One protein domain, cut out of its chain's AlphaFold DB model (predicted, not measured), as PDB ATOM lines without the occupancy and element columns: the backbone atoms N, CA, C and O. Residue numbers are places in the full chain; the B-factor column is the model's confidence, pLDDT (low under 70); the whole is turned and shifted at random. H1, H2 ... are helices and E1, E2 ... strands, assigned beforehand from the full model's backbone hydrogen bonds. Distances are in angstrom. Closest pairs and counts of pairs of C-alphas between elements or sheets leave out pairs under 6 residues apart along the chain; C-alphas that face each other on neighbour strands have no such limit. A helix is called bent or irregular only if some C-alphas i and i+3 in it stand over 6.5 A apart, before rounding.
ATOM      1  N   LEU A   2     179.503 196.003 215.638       96.44
ATOM      2  CA  LEU A   2     179.801 196.388 214.264       96.44
ATOM      3  C   LEU A   2     180.322 195.171 213.514       96.44
ATOM      4  O   LEU A   2     181.126 194.415 214.061       96.44
ATOM      5  N   VAL A   3     179.860 195.000 212.282       96.38
ATOM      6  CA  VAL A   3     180.259 193.912 211.393       96.38
ATOM      7  C   VAL A   3     180.680 194.536 210.074       96.38
ATOM      8  O   VAL A   3     179.910 195.281 209.475       96.38
ATOM      9  N   GLN A   4     181.896 194.236 209.638       96.12
ATOM     10  CA  GLN A   4     182.432 194.656 208.355       96.12
ATOM     11  C   GLN A   4     182.597 193.430 207.462       96.12
ATOM     12  O   GLN A   4     183.116 192.401 207.895       96.12
ATOM     13  N   ILE A   5     182.177 193.559 206.208       95.50
ATOM     14  CA  ILE A   5     182.417 192.571 205.159       95.50
ATOM     15  C   ILE A   5     183.520 193.130 204.261       95.50
ATOM     16  O   ILE A   5     183.379 194.217 203.707       95.50
ATOM     17  N   ASN A   6     184.627 192.403 204.135       94.38
ATOM     18  CA  ASN A   6     185.731 192.752 203.253       94.38
ATOM     19  C   ASN A   6     185.675 191.870 202.000       94.38
ATOM     20  O   ASN A   6     186.029 190.692 202.040       94.38
ATOM     21  N   GLU A   7     185.227 192.448 200.884       93.69
ATOM     22  CA  GLU A   7     185.086 191.735 199.608       93.69
ATOM     23  C   GLU A   7     186.427 191.308 199.002       93.69
ATOM     24  O   GLU A   7     186.522 190.217 198.443       93.69
ATOM     25  N   ALA A   8     187.474 192.126 199.149       92.19
ATOM     26  CA  ALA A   8     188.789 191.842 198.574       92.19
ATOM     27  C   ALA A   8     189.432 190.595 199.199       92.19
ATOM     28  O   ALA A   8     190.040 189.792 198.494       92.19
ATOM     29  N   ASN A   9     189.254 190.421 200.511       92.38
ATOM     30  CA  ASN A   9     189.825 189.305 201.262       92.38
ATOM     31  C   ASN A   9     188.832 188.156 201.494       92.38
ATOM     32  O   ASN A   9     189.223 187.113 202.008       92.38
ATOM     33  N   GLN A  10     187.560 188.334 201.121       94.12
ATOM     34  CA  GLN A  10     186.465 187.401 201.405       94.12
ATOM     35  C   GLN A  10     186.304 187.089 202.903       94.12
ATOM     36  O   GLN A  10     186.063 185.943 203.298       94.12
ATOM     37  N   THR A  11     186.440 188.116 203.748       94.75
ATOM     38  CA  THR A  11     186.378 187.976 205.210       94.75
ATOM     39  C   THR A  11     185.302 188.839 205.857       94.75
ATOM     40  O   THR A  11     184.819 189.821 205.292       94.75
ATOM     41  N   ILE A  12     184.902 188.442 207.064       95.69
ATOM     42  CA  ILE A  12     183.980 189.161 207.940       95.69
ATOM     43  C   ILE A  12     184.716 189.496 209.238       95.69
ATOM     44  O   ILE A  12     185.217 188.606 209.925       95.69
ATOM     45  N   ARG A  13     184.719 190.775 209.607       96.38
ATOM     46  CA  ARG A  13     185.376 191.294 210.811       96.38
ATOM     47  C   ARG A  13     184.343 191.894 211.747       96.38
ATOM     48  O   ARG A  13     183.373 192.499 211.299       96.38
ATOM     49  N   MET A  14     184.521 191.719 213.053       96.38
ATOM     50  CA  MET A  14     183.527 192.160 214.038       96.38
ATOM     51  C   MET A  14     184.153 192.894 215.216       96.38
ATOM     52  O   MET A  14     185.153 192.444 215.775       96.38
ATOM     53  N   VAL A  15     183.508 193.981 215.642       97.62
ATOM     54  CA  VAL A  15     183.849 194.709 216.869       97.62
ATOM     55  C   VAL A  15     182.615 194.874 217.748       97.62
ATOM     56  O   VAL A  15     181.607 195.455 217.346       97.62
ATOM     57  N   SER A  16     182.683 194.406 218.990       97.19
ATOM     58  CA  SER A  16     181.652 194.677 219.992       97.19
ATOM     59  C   SER A  16     181.988 195.937 220.782       97.19
ATOM     60  O   SER A  16     183.033 196.019 221.423       97.19
ATOM     61  N   ILE A  17     181.066 196.902 220.753       96.31
ATOM     62  CA  ILE A  17     181.093 198.107 221.586       96.31
ATOM     63  C   ILE A  17     180.297 197.803 222.867       96.31
ATOM     64  O   ILE A  17     179.116 197.452 222.761       96.31
ATOM     65  N   PRO A  18     180.906 197.902 224.061       94.38
ATOM     66  CA  PRO A  18     180.229 197.669 225.329       94.38
ATOM     67  C   PRO A  18     179.060 198.620 225.532       94.38
ATOM     68  O   PRO A  18     179.164 199.822 225.297       94.38
ATOM     69  N   ARG A  19     177.962 198.088 226.063       92.50
ATOM     70  CA  ARG A  19     176.749 198.869 226.343       92.50
ATOM     71  C   ARG A  19     176.962 199.978 227.379       92.50
ATOM     72  O   ARG A  19     176.225 200.951 227.383       92.50
ATOM     73  N   ASP A  20     177.939 199.788 228.264       91.69
ATOM     74  CA  ASP A  20     178.248 200.680 229.378       91.69
ATOM     75  C   ASP A  20     179.266 201.775 228.981       91.69
ATOM     76  O   ASP A  20     179.664 202.569 229.836       91.69
ATOM     77  N   LEU A  21     179.673 201.844 227.699       93.94
ATOM     78  CA  LEU A  21     180.478 202.947 227.161       93.94
ATOM     79  C   LEU A  21     179.742 204.271 227.372       93.94
ATOM     80  O   LEU A  21     178.609 204.429 226.926       93.94
ATOM     81  N   PHE A  22     180.372 205.204 228.069       91.88
ATOM     82  CA  PHE A  22     179.789 206.469 228.472       91.88
ATOM     83  C   PHE A  22     180.115 207.535 227.428       91.88
ATOM     84  O   PHE A  22     181.272 207.890 227.223       91.88
ATOM     85  N   VAL A  23     179.084 208.020 226.746       90.75
ATOM     86  CA  VAL A  23     179.173 209.010 225.669       90.75
ATOM     87  C   VAL A  23     178.218 210.137 226.025       90.75
ATOM     88  O   VAL A  23     177.089 209.860 226.414       90.75
ATOM     89  N   ASN A  24     178.643 211.399 225.916       87.44
ATOM     90  CA  ASN A  24     177.773 212.572 226.089       87.44
ATOM     91  C   ASN A  24     176.834 212.488 227.317       87.44
ATOM     92  O   ASN A  24     175.644 212.804 227.240       87.44
ATOM     93  N   ARG A  25     177.404 212.105 228.470       83.06
ATOM     94  CA  ARG A  25     176.742 212.006 229.786       83.06
ATOM     95  C   ARG A  25     175.775 210.830 229.982       83.06
ATOM     96  O   ARG A  25     175.041 210.821 230.970       83.06
ATOM     97  N   ARG A  26     175.742 209.842 229.084       88.06
ATOM     98  CA  ARG A  26     174.905 208.637 229.226       88.06
ATOM     99  C   ARG A  26     175.645 207.389 228.790       88.06
ATOM    100  O   ARG A  26     176.587 207.452 228.002       88.06
ATOM    101  N   LYS A  27     175.194 206.227 229.255       91.25
ATOM    102  CA  LYS A  27     175.656 204.966 228.676       91.25
ATOM    103  C   LYS A  27     175.116 204.833 227.259       91.25
ATOM    104  O   LYS A  27     173.974 205.202 226.981       91.25
ATOM    105  N   ILE A  28     175.923 204.283 226.360       94.19
ATOM    106  CA  ILE A  28     175.616 204.259 224.931       94.19
ATOM    107  C   ILE A  28     174.287 203.546 224.650       94.19
ATOM    108  O   ILE A  28     173.522 203.975 223.790       94.19
ATOM    109  N   ASN A  29     173.949 202.513 225.426       91.12
ATOM    110  CA  ASN A  29     172.697 201.773 225.273       91.12
ATOM    111  C   ASN A  29     171.433 202.573 225.626       91.12
ATOM    112  O   ASN A  29     170.351 202.206 225.171       91.12
ATOM    113  N   GLU A  30     171.541 203.641 226.418       92.25
ATOM    114  CA  GLU A  30     170.400 204.507 226.735       92.25
ATOM    115  C   GLU A  30     169.931 205.289 225.504       92.25
ATOM    116  O   GLU A  30     168.737 205.544 225.364       92.25
ATOM    117  N   TYR A  31     170.837 205.640 224.585       94.44
ATOM    118  CA  TYR A  31     170.492 206.461 223.422       94.44
ATOM    119  C   TYR A  31     169.498 205.781 222.488       94.44
ATOM    120  O   TYR A  31     168.613 206.452 221.966       94.44
ATOM    121  N   TYR A  32     169.597 204.461 222.318       91.50
ATOM    122  CA  TYR A  32     168.606 203.714 221.548       91.50
ATOM    123  C   TYR A  32     167.219 203.791 222.201       91.50
ATOM    124  O   TYR A  32     166.233 204.076 221.529       91.50
ATOM    125  N   ALA A  33     167.146 203.603 223.522       88.81
ATOM    126  CA  ALA A  33     165.883 203.636 224.255       88.81
ATOM    127  C   ALA A  33     165.240 205.035 224.281       88.81
ATOM    128  O   ALA A  33     164.017 205.146 224.275       88.81
ATOM    129  N   LEU A  34     166.054 206.094 224.323       92.81
ATOM    130  CA  LEU A  34     165.585 207.479 224.431       92.81
ATOM    131  C   LEU A  34     165.291 208.135 223.078       92.81
ATOM    132  O   LEU A  34     164.377 208.951 222.990       92.81
ATOM    133  N   TYR A  35     166.073 207.816 222.045       94.38
ATOM    134  CA  TYR A  35     166.072 208.557 220.777       94.38
ATOM    135  C   TYR A  35     165.885 207.673 219.536       94.38
ATOM    136  O   TYR A  35     165.841 208.192 218.422       94.38
ATOM    137  N   GLY A  36     165.753 206.355 219.710       91.75
ATOM    138  CA  GLY A  36     165.484 205.406 218.631       91.75
ATOM    139  C   GLY A  36     166.697 205.045 217.768       91.75
ATOM    140  O   GLY A  36     167.825 205.505 217.982       91.75
ATOM    141  N   ALA A  37     166.438 204.192 216.773       91.31
ATOM    142  CA  ALA A  37     167.435 203.608 215.878       91.31
ATOM    143  C   ALA A  37     168.258 204.660 215.117       91.31
ATOM    144  O   ALA A  37     169.485 204.622 215.164       91.31
ATOM    145  N   ASP A  38     167.612 205.639 214.477       92.44
ATOM    146  CA  ASP A  38     168.292 206.630 213.626       92.44
ATOM    147  C   ASP A  38     169.294 207.498 214.392       92.44
ATOM    148  O   ASP A  38     170.372 207.836 213.895       92.44
ATOM    149  N   TYR A  39     168.946 207.895 215.618       94.94
ATOM    150  CA  TYR A  39     169.869 208.639 216.467       94.94
ATOM    151  C   TYR A  39     171.032 207.750 216.907       94.94
ATOM    152  O   TYR A  39     172.189 208.159 216.818       94.94
ATOM    153  N   PHE A  40     170.737 206.526 217.349       95.06
ATOM    154  CA  PHE A  40     171.757 205.583 217.788       95.06
ATOM    155  C   PHE A  40     172.760 205.259 216.669       95.06
ATOM    156  O   PHE A  40     173.966 205.262 216.903       95.06
ATOM    157  N   THR A  41     172.292 205.066 215.437       94.94
ATOM    158  CA  THR A  41     173.148 204.804 214.270       94.94
ATOM    159  C   THR A  41     174.066 205.981 213.949       94.94
ATOM    160  O   THR A  41     175.256 205.775 213.698       94.94
ATOM    161  N   ARG A  42     173.558 207.219 214.016       95.88
ATOM    162  CA  ARG A  42     174.384 208.429 213.854       95.88
ATOM    163  C   ARG A  42     175.431 208.553 214.953       95.88
ATOM    164  O   ARG A  42     176.598 208.749 214.645       95.88
ATOM    165  N   LEU A  43     175.050 208.318 216.209       96.00
ATOM    166  CA  LEU A  43     175.985 208.316 217.334       96.00
ATOM    167  C   LEU A  43     177.139 207.322 217.118       96.00
ATOM    168  O   LEU A  43     178.297 207.651 217.361       96.00
ATOM    169  N   ILE A  44     176.832 206.111 216.645       96.25
ATOM    170  CA  ILE A  44     177.842 205.092 216.335       96.25
ATOM    171  C   ILE A  44     178.712 205.513 215.140       96.25
ATOM    172  O   ILE A  44     179.928 205.310 215.173       96.25
ATOM    173  N   THR A  45     178.117 206.124 214.115       96.00
ATOM    174  CA  THR A  45     178.836 206.674 212.951       96.00
ATOM    175  C   THR A  45     179.842 207.740 213.389       96.00
ATOM    176  O   THR A  45     181.016 207.647 213.042       96.00
ATOM    177  N   ASP A  46     179.427 208.693 214.224       94.75
ATOM    178  CA  ASP A  46     180.284 209.782 214.712       94.75
ATOM    179  C   ASP A  46     181.428 209.259 215.595       94.75
ATOM    180  O   ASP A  46     182.595 209.647 215.448       94.75
ATOM    181  N   LEU A  47     181.102 208.319 216.490       94.38
ATOM    182  CA  LEU A  47     182.057 207.696 217.405       94.38
ATOM    183  C   LEU A  47     183.132 206.919 216.642       94.38
ATOM    184  O   LEU A  47     184.323 207.042 216.926       94.38
ATOM    185  N   THR A  48     182.728 206.127 215.651       93.94
ATOM    186  CA  THR A  48     183.640 205.210 214.954       93.94
ATOM    187  C   THR A  48     184.258 205.790 213.688       93.94
ATOM    188  O   THR A  48     185.295 205.305 213.239       93.94
ATOM    189  N   GLY A  49     183.664 206.837 213.118       93.31
ATOM    190  CA  GLY A  49     184.052 207.408 211.830       93.31
ATOM    191  C   GLY A  49     183.749 206.512 210.623       93.31
ATOM    192  O   GLY A  49     184.237 206.806 209.535       93.31
ATOM    193  N   PHE A  50     182.989 205.426 210.801       94.06
ATOM    194  CA  PHE A  50     182.566 204.532 209.722       94.06
ATOM    195  C   PHE A  50     181.111 204.799 209.348       94.06
ATOM    196  O   PHE A  50     180.255 204.892 210.227       94.06
ATOM    197  N   SER A  51     180.821 204.869 208.047       94.44
ATOM    198  CA  SER A  51     179.445 204.846 207.553       94.44
ATOM    199  C   SER A  51     178.809 203.488 207.843       94.44
ATOM    200  O   SER A  51     179.430 202.448 207.629       94.44
ATOM    201  N   ILE A  52     177.570 203.504 208.324       96.12
ATOM    202  CA  ILE A  52     176.795 202.292 208.585       96.12
ATOM    203  C   ILE A  52     175.837 202.073 207.417       96.12
ATOM    204  O   ILE A  52     174.885 202.834 207.260       96.12
ATOM    205  N   ASP A  53     176.088 201.040 206.611       95.31
ATOM    206  CA  ASP A  53     175.250 200.720 205.447       95.31
ATOM    207  C   ASP A  53     173.883 200.177 205.869       95.31
ATOM    208  O   ASP A  53     172.850 200.537 205.307       95.31
ATOM    209  N   HIS A  54     173.879 199.316 206.891       95.38
ATOM    210  CA  HIS A  54     172.670 198.680 207.387       95.38
ATOM    211  C   HIS A  54     172.692 198.450 208.896       95.38
ATOM    212  O   HIS A  54     173.742 198.255 209.516       95.38
ATOM    213  N   THR A  55     171.498 198.413 209.480       95.38
ATOM    214  CA  THR A  55     171.264 198.184 210.906       95.38
ATOM    215  C   THR A  55     170.313 197.018 211.121       95.38
ATOM    216  O   THR A  55     169.416 196.751 210.320       95.38
ATOM    217  N   MET A  56     170.497 196.327 212.241       94.00
ATOM    218  CA  MET A  56     169.580 195.299 212.714       94.00
ATOM    219  C   MET A  56     169.548 195.326 214.240       94.00
ATOM    220  O   MET A  56     170.574 195.143 214.899       94.00
ATOM    221  N   VAL A 184     184.892 184.335 209.074       94.25
ATOM    222  CA  VAL A 184     185.175 185.302 210.142       94.25
ATOM    223  C   VAL A 184     186.637 185.143 210.539       94.25
ATOM    224  O   VAL A 184     186.981 184.132 211.155       94.25
ATOM    225  N   ASP A 185     187.478 186.116 210.197       93.12
ATOM    226  CA  ASP A 185     188.924 186.089 210.457       93.12
ATOM    227  C   ASP A 185     189.305 186.858 211.731       93.12
ATOM    228  O   ASP A 185     190.200 186.430 212.459       93.12
ATOM    229  N   ARG A 186     188.596 187.952 212.047       92.44
ATOM    230  CA  ARG A 186     188.902 188.805 213.202       92.44
ATOM    231  C   ARG A 186     187.655 189.193 213.993       92.44
ATOM    232  O   ARG A 186     186.669 189.704 213.463       92.44
ATOM    233  N   THR A 187     187.729 188.996 215.304       95.06
ATOM    234  CA  THR A 187     186.725 189.440 216.278       95.06
ATOM    235  C   THR A 187     187.406 190.213 217.391       95.06
ATOM    236  O   THR A 187     188.445 189.780 217.885       95.06
ATOM    237  N   SER A 188     186.821 191.330 217.810       96.81
ATOM    238  CA  SER A 188     187.312 192.107 218.945       96.81
ATOM    239  C   SER A 188     186.170 192.631 219.812       96.81
ATOM    240  O   SER A 188     185.052 192.852 219.343       96.81
ATOM    241  N   VAL A 189     186.450 192.837 221.094       97.00
ATOM    242  CA  VAL A 189     185.566 193.494 222.055       97.00
ATOM    243  C   VAL A 189     186.334 194.675 222.637       97.00
ATOM    244  O   VAL A 189     187.436 194.497 223.161       97.00
ATOM    245  N   LEU A 190     185.779 195.887 222.554       96.81
ATOM    246  CA  LEU A 190     186.380 197.020 223.261       96.81
ATOM    247  C   LEU A 190     186.281 196.745 224.764       96.81
ATOM    248  O   LEU A 190     185.221 196.371 225.261       96.81
ATOM    249  N   SER A 191     187.384 196.880 225.486       95.69
ATOM    250  CA  SER A 191     187.487 196.470 226.882       95.69
ATOM    251  C   SER A 191     188.540 197.271 227.635       95.69
ATOM    252  O   SER A 191     189.314 198.032 227.053       95.69
ATOM    253  N   THR A 192     188.606 197.070 228.951       93.31
ATOM    254  CA  THR A 192     189.660 197.663 229.785       93.31
ATOM    255  C   THR A 192     191.049 197.077 229.531       93.31
ATOM    256  O   THR A 192     192.028 197.579 230.069       93.31
ATOM    257  N   ALA A 193     191.150 196.009 228.733       93.31
ATOM    258  CA  ALA A 193     192.421 195.412 228.338       93.31
ATOM    259  C   ALA A 193     193.010 196.033 227.057       93.31
ATOM    260  O   ALA A 193     194.141 195.708 226.708       93.31
ATOM    261  N   ASN A 194     192.259 196.880 226.338       95.44
ATOM    262  CA  ASN A 194     192.723 197.499 225.093       95.44
ATOM    263  C   ASN A 194     192.570 199.029 225.077       95.44
ATOM    264  O   ASN A 194     193.571 199.731 225.144       95.44
ATOM    265  N   VAL A 195     191.347 199.552 224.984       96.88
ATOM    266  CA  VAL A 195     191.087 200.968 224.668       96.88
ATOM    267  C   VAL A 195     190.187 201.675 225.668       96.88
ATOM    268  O   VAL A 195     189.924 202.863 225.503       96.88
ATOM    269  N   ASP A 241     189.975 209.176 219.851       96.00
ATOM    270  CA  ASP A 241     190.673 208.763 218.639       96.00
ATOM    271  C   ASP A 241     191.351 207.404 218.829       96.00
ATOM    272  O   ASP A 241     191.432 206.639 217.868       96.00
ATOM    273  N   LEU A 242     191.734 207.029 220.054       96.12
ATOM    274  CA  LEU A 242     192.204 205.675 220.360       96.12
ATOM    275  C   LEU A 242     191.154 204.612 220.013       96.12
ATOM    276  O   LEU A 242     191.475 203.632 219.336       96.12
ATOM    277  N   ILE A 243     189.892 204.805 220.421       95.88
ATOM    278  CA  ILE A 243     188.798 203.881 220.075       95.88
ATOM    279  C   ILE A 243     188.633 203.817 218.555       95.88
ATOM    280  O   ILE A 243     188.586 202.729 217.976       95.88
ATOM    281  N   ARG A 244     188.575 204.978 217.897       96.12
ATOM    282  CA  ARG A 244     188.410 205.077 216.444       96.12
ATOM    283  C   ARG A 244     189.536 204.365 215.692       96.12
ATOM    284  O   ARG A 244     189.271 203.589 214.775       96.12
ATOM    285  N   ASN A 245     190.782 204.609 216.083       96.25
ATOM    286  CA  ASN A 245     191.964 204.021 215.462       96.25
ATOM    287  C   ASN A 245     192.033 202.516 215.702       96.25
ATOM    288  O   ASN A 245     192.345 201.777 214.775       96.25
ATOM    289  N   TYR A 246     191.653 202.045 216.888       96.81
ATOM    290  CA  TYR A 246     191.581 200.618 217.176       96.81
ATOM    291  C   TYR A 246     190.536 199.901 216.316       96.81
ATOM    292  O   TYR A 246     190.821 198.853 215.743       96.81
ATOM    293  N   ILE A 247     189.336 200.473 216.154       96.56
ATOM    294  CA  ILE A 247     188.314 199.901 215.259       96.56
ATOM    295  C   ILE A 247     188.832 199.879 213.817       96.56
ATOM    296  O   ILE A 247     188.696 198.863 213.137       96.56
ATOM    297  N   LYS A 248     189.481 200.962 213.364       95.50
ATOM    298  CA  LYS A 248     190.131 201.010 212.047       95.50
ATOM    299  C   LYS A 248     191.196 199.939 211.884       95.50
ATOM    300  O   LYS A 248     191.251 199.323 210.831       95.50
ATOM    301  N   GLU A 249     192.015 199.695 212.896       95.38
ATOM    302  CA  GLU A 249     193.025 198.643 212.859       95.38
ATOM    303  C   GLU A 249     192.380 197.258 212.778       95.38
ATOM    304  O   GLU A 249     192.822 196.433 211.985       95.38
ATOM    305  N   VAL A 250     191.306 197.005 213.536       94.56
ATOM    306  CA  VAL A 250     190.564 195.737 213.464       94.56
ATOM    307  C   VAL A 250     189.957 195.515 212.081       94.56
ATOM    308  O   VAL A 250     189.933 194.386 211.606       94.56
ATOM    309  N   PHE A 251     189.470 196.570 211.435       94.19
ATOM    310  CA  PHE A 251     188.796 196.497 210.140       94.19
ATOM    311  C   PHE A 251     189.743 196.542 208.938       94.19
ATOM    312  O   PHE A 251     189.501 195.844 207.954       94.19
ATOM    313  N   ASN A 252     190.860 197.265 209.015       88.31
ATOM    314  CA  ASN A 252     191.776 197.468 207.886       88.31
ATOM    315  C   ASN A 252     193.093 196.686 207.991       88.31
ATOM    316  O   ASN A 252     193.758 196.526 206.972       88.31
ATOM    317  N   GLY A 253     193.475 196.215 209.183       73.94
ATOM    318  CA  GLY A 253     194.608 195.302 209.385       73.94
ATOM    319  C   GLY A 253     194.146 193.863 209.270       73.94
ATOM    320  O   GLY A 253     194.477 193.194 208.274       73.94
TER     321      GLY A 253
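This is residues 2 to 56, 184 to 195 and 241 to 253 of the 253 residues of the protein "LCP family protein" of Candidatus Peregrinibacteria bacterium (UniProt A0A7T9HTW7). A small three-stranded sheet has one helix, H2, lying along its strands over one face, while a second helix, H1, folds back on itself at a sharp kink beyond the sheet and meets H2 with its residues 47 to 48. The printed part has 80 residues, with E1, E2, H1, E3 and H2 in that order along the chain. The sheet is mixed, order E1, E2, E3; the class is mixed, helices and strands. The whole is compact, with a radius of gyration of the C-alphas of 13.0 A and spans of 38 by 29 by 18 A.

Find C-alpha 2 at (179.801, 196.388, 214.264); there E1, residues 2 to 6, begins. E2 is residues 11 to 16, 16.9 A long, and E3 is residues 184 to 189, 14.5 A. H2, residues 241 to 252, runs 15.6 A to C-alpha 252 at (191.776, 197.468, 207.886). H1, residues 28 to 48, spans 12.8 A; it is irregular, C-alphas 34 and 37 being 9.6 A apart, with a kink of 148 degrees near residue 35.

Look first at the hairpin E1 and E2, antiparallel, with N 4 and O 13 at 2.8 A. E3 is parallel to E2, with N 16 and O 188 at 2.9 A. H2 is on the sheet at a height of 10.7 A, over E2 and only just over E3, where 3 of its C-alphas fall; its closest C-alphas to E2 are those of Phe 251 and Arg 13, 6.3 A. On the local plane it stands at 6 degrees to E2, along the strands. H1 is not on the sheet, and touches H2 with residues 47 to 48 alone, about perpendicular at 74 degrees; the closest C-alphas are those of Thr 48 and Arg 244, 5.0 A. Every O i to N i+4 pair is within hydrogen-bond range in H2, and 12 of 17 in H1.

The C-alphas of Ala 8 and Arg 25, the two farthest apart, are 39.1 A apart. Residues 57 to 183 and 196 to 240 are not printed, with gaps of 18.7 A and 9.9 A between C-alphas. The link E2 to H1 is long. No printed residue is under 70 in pLDDT.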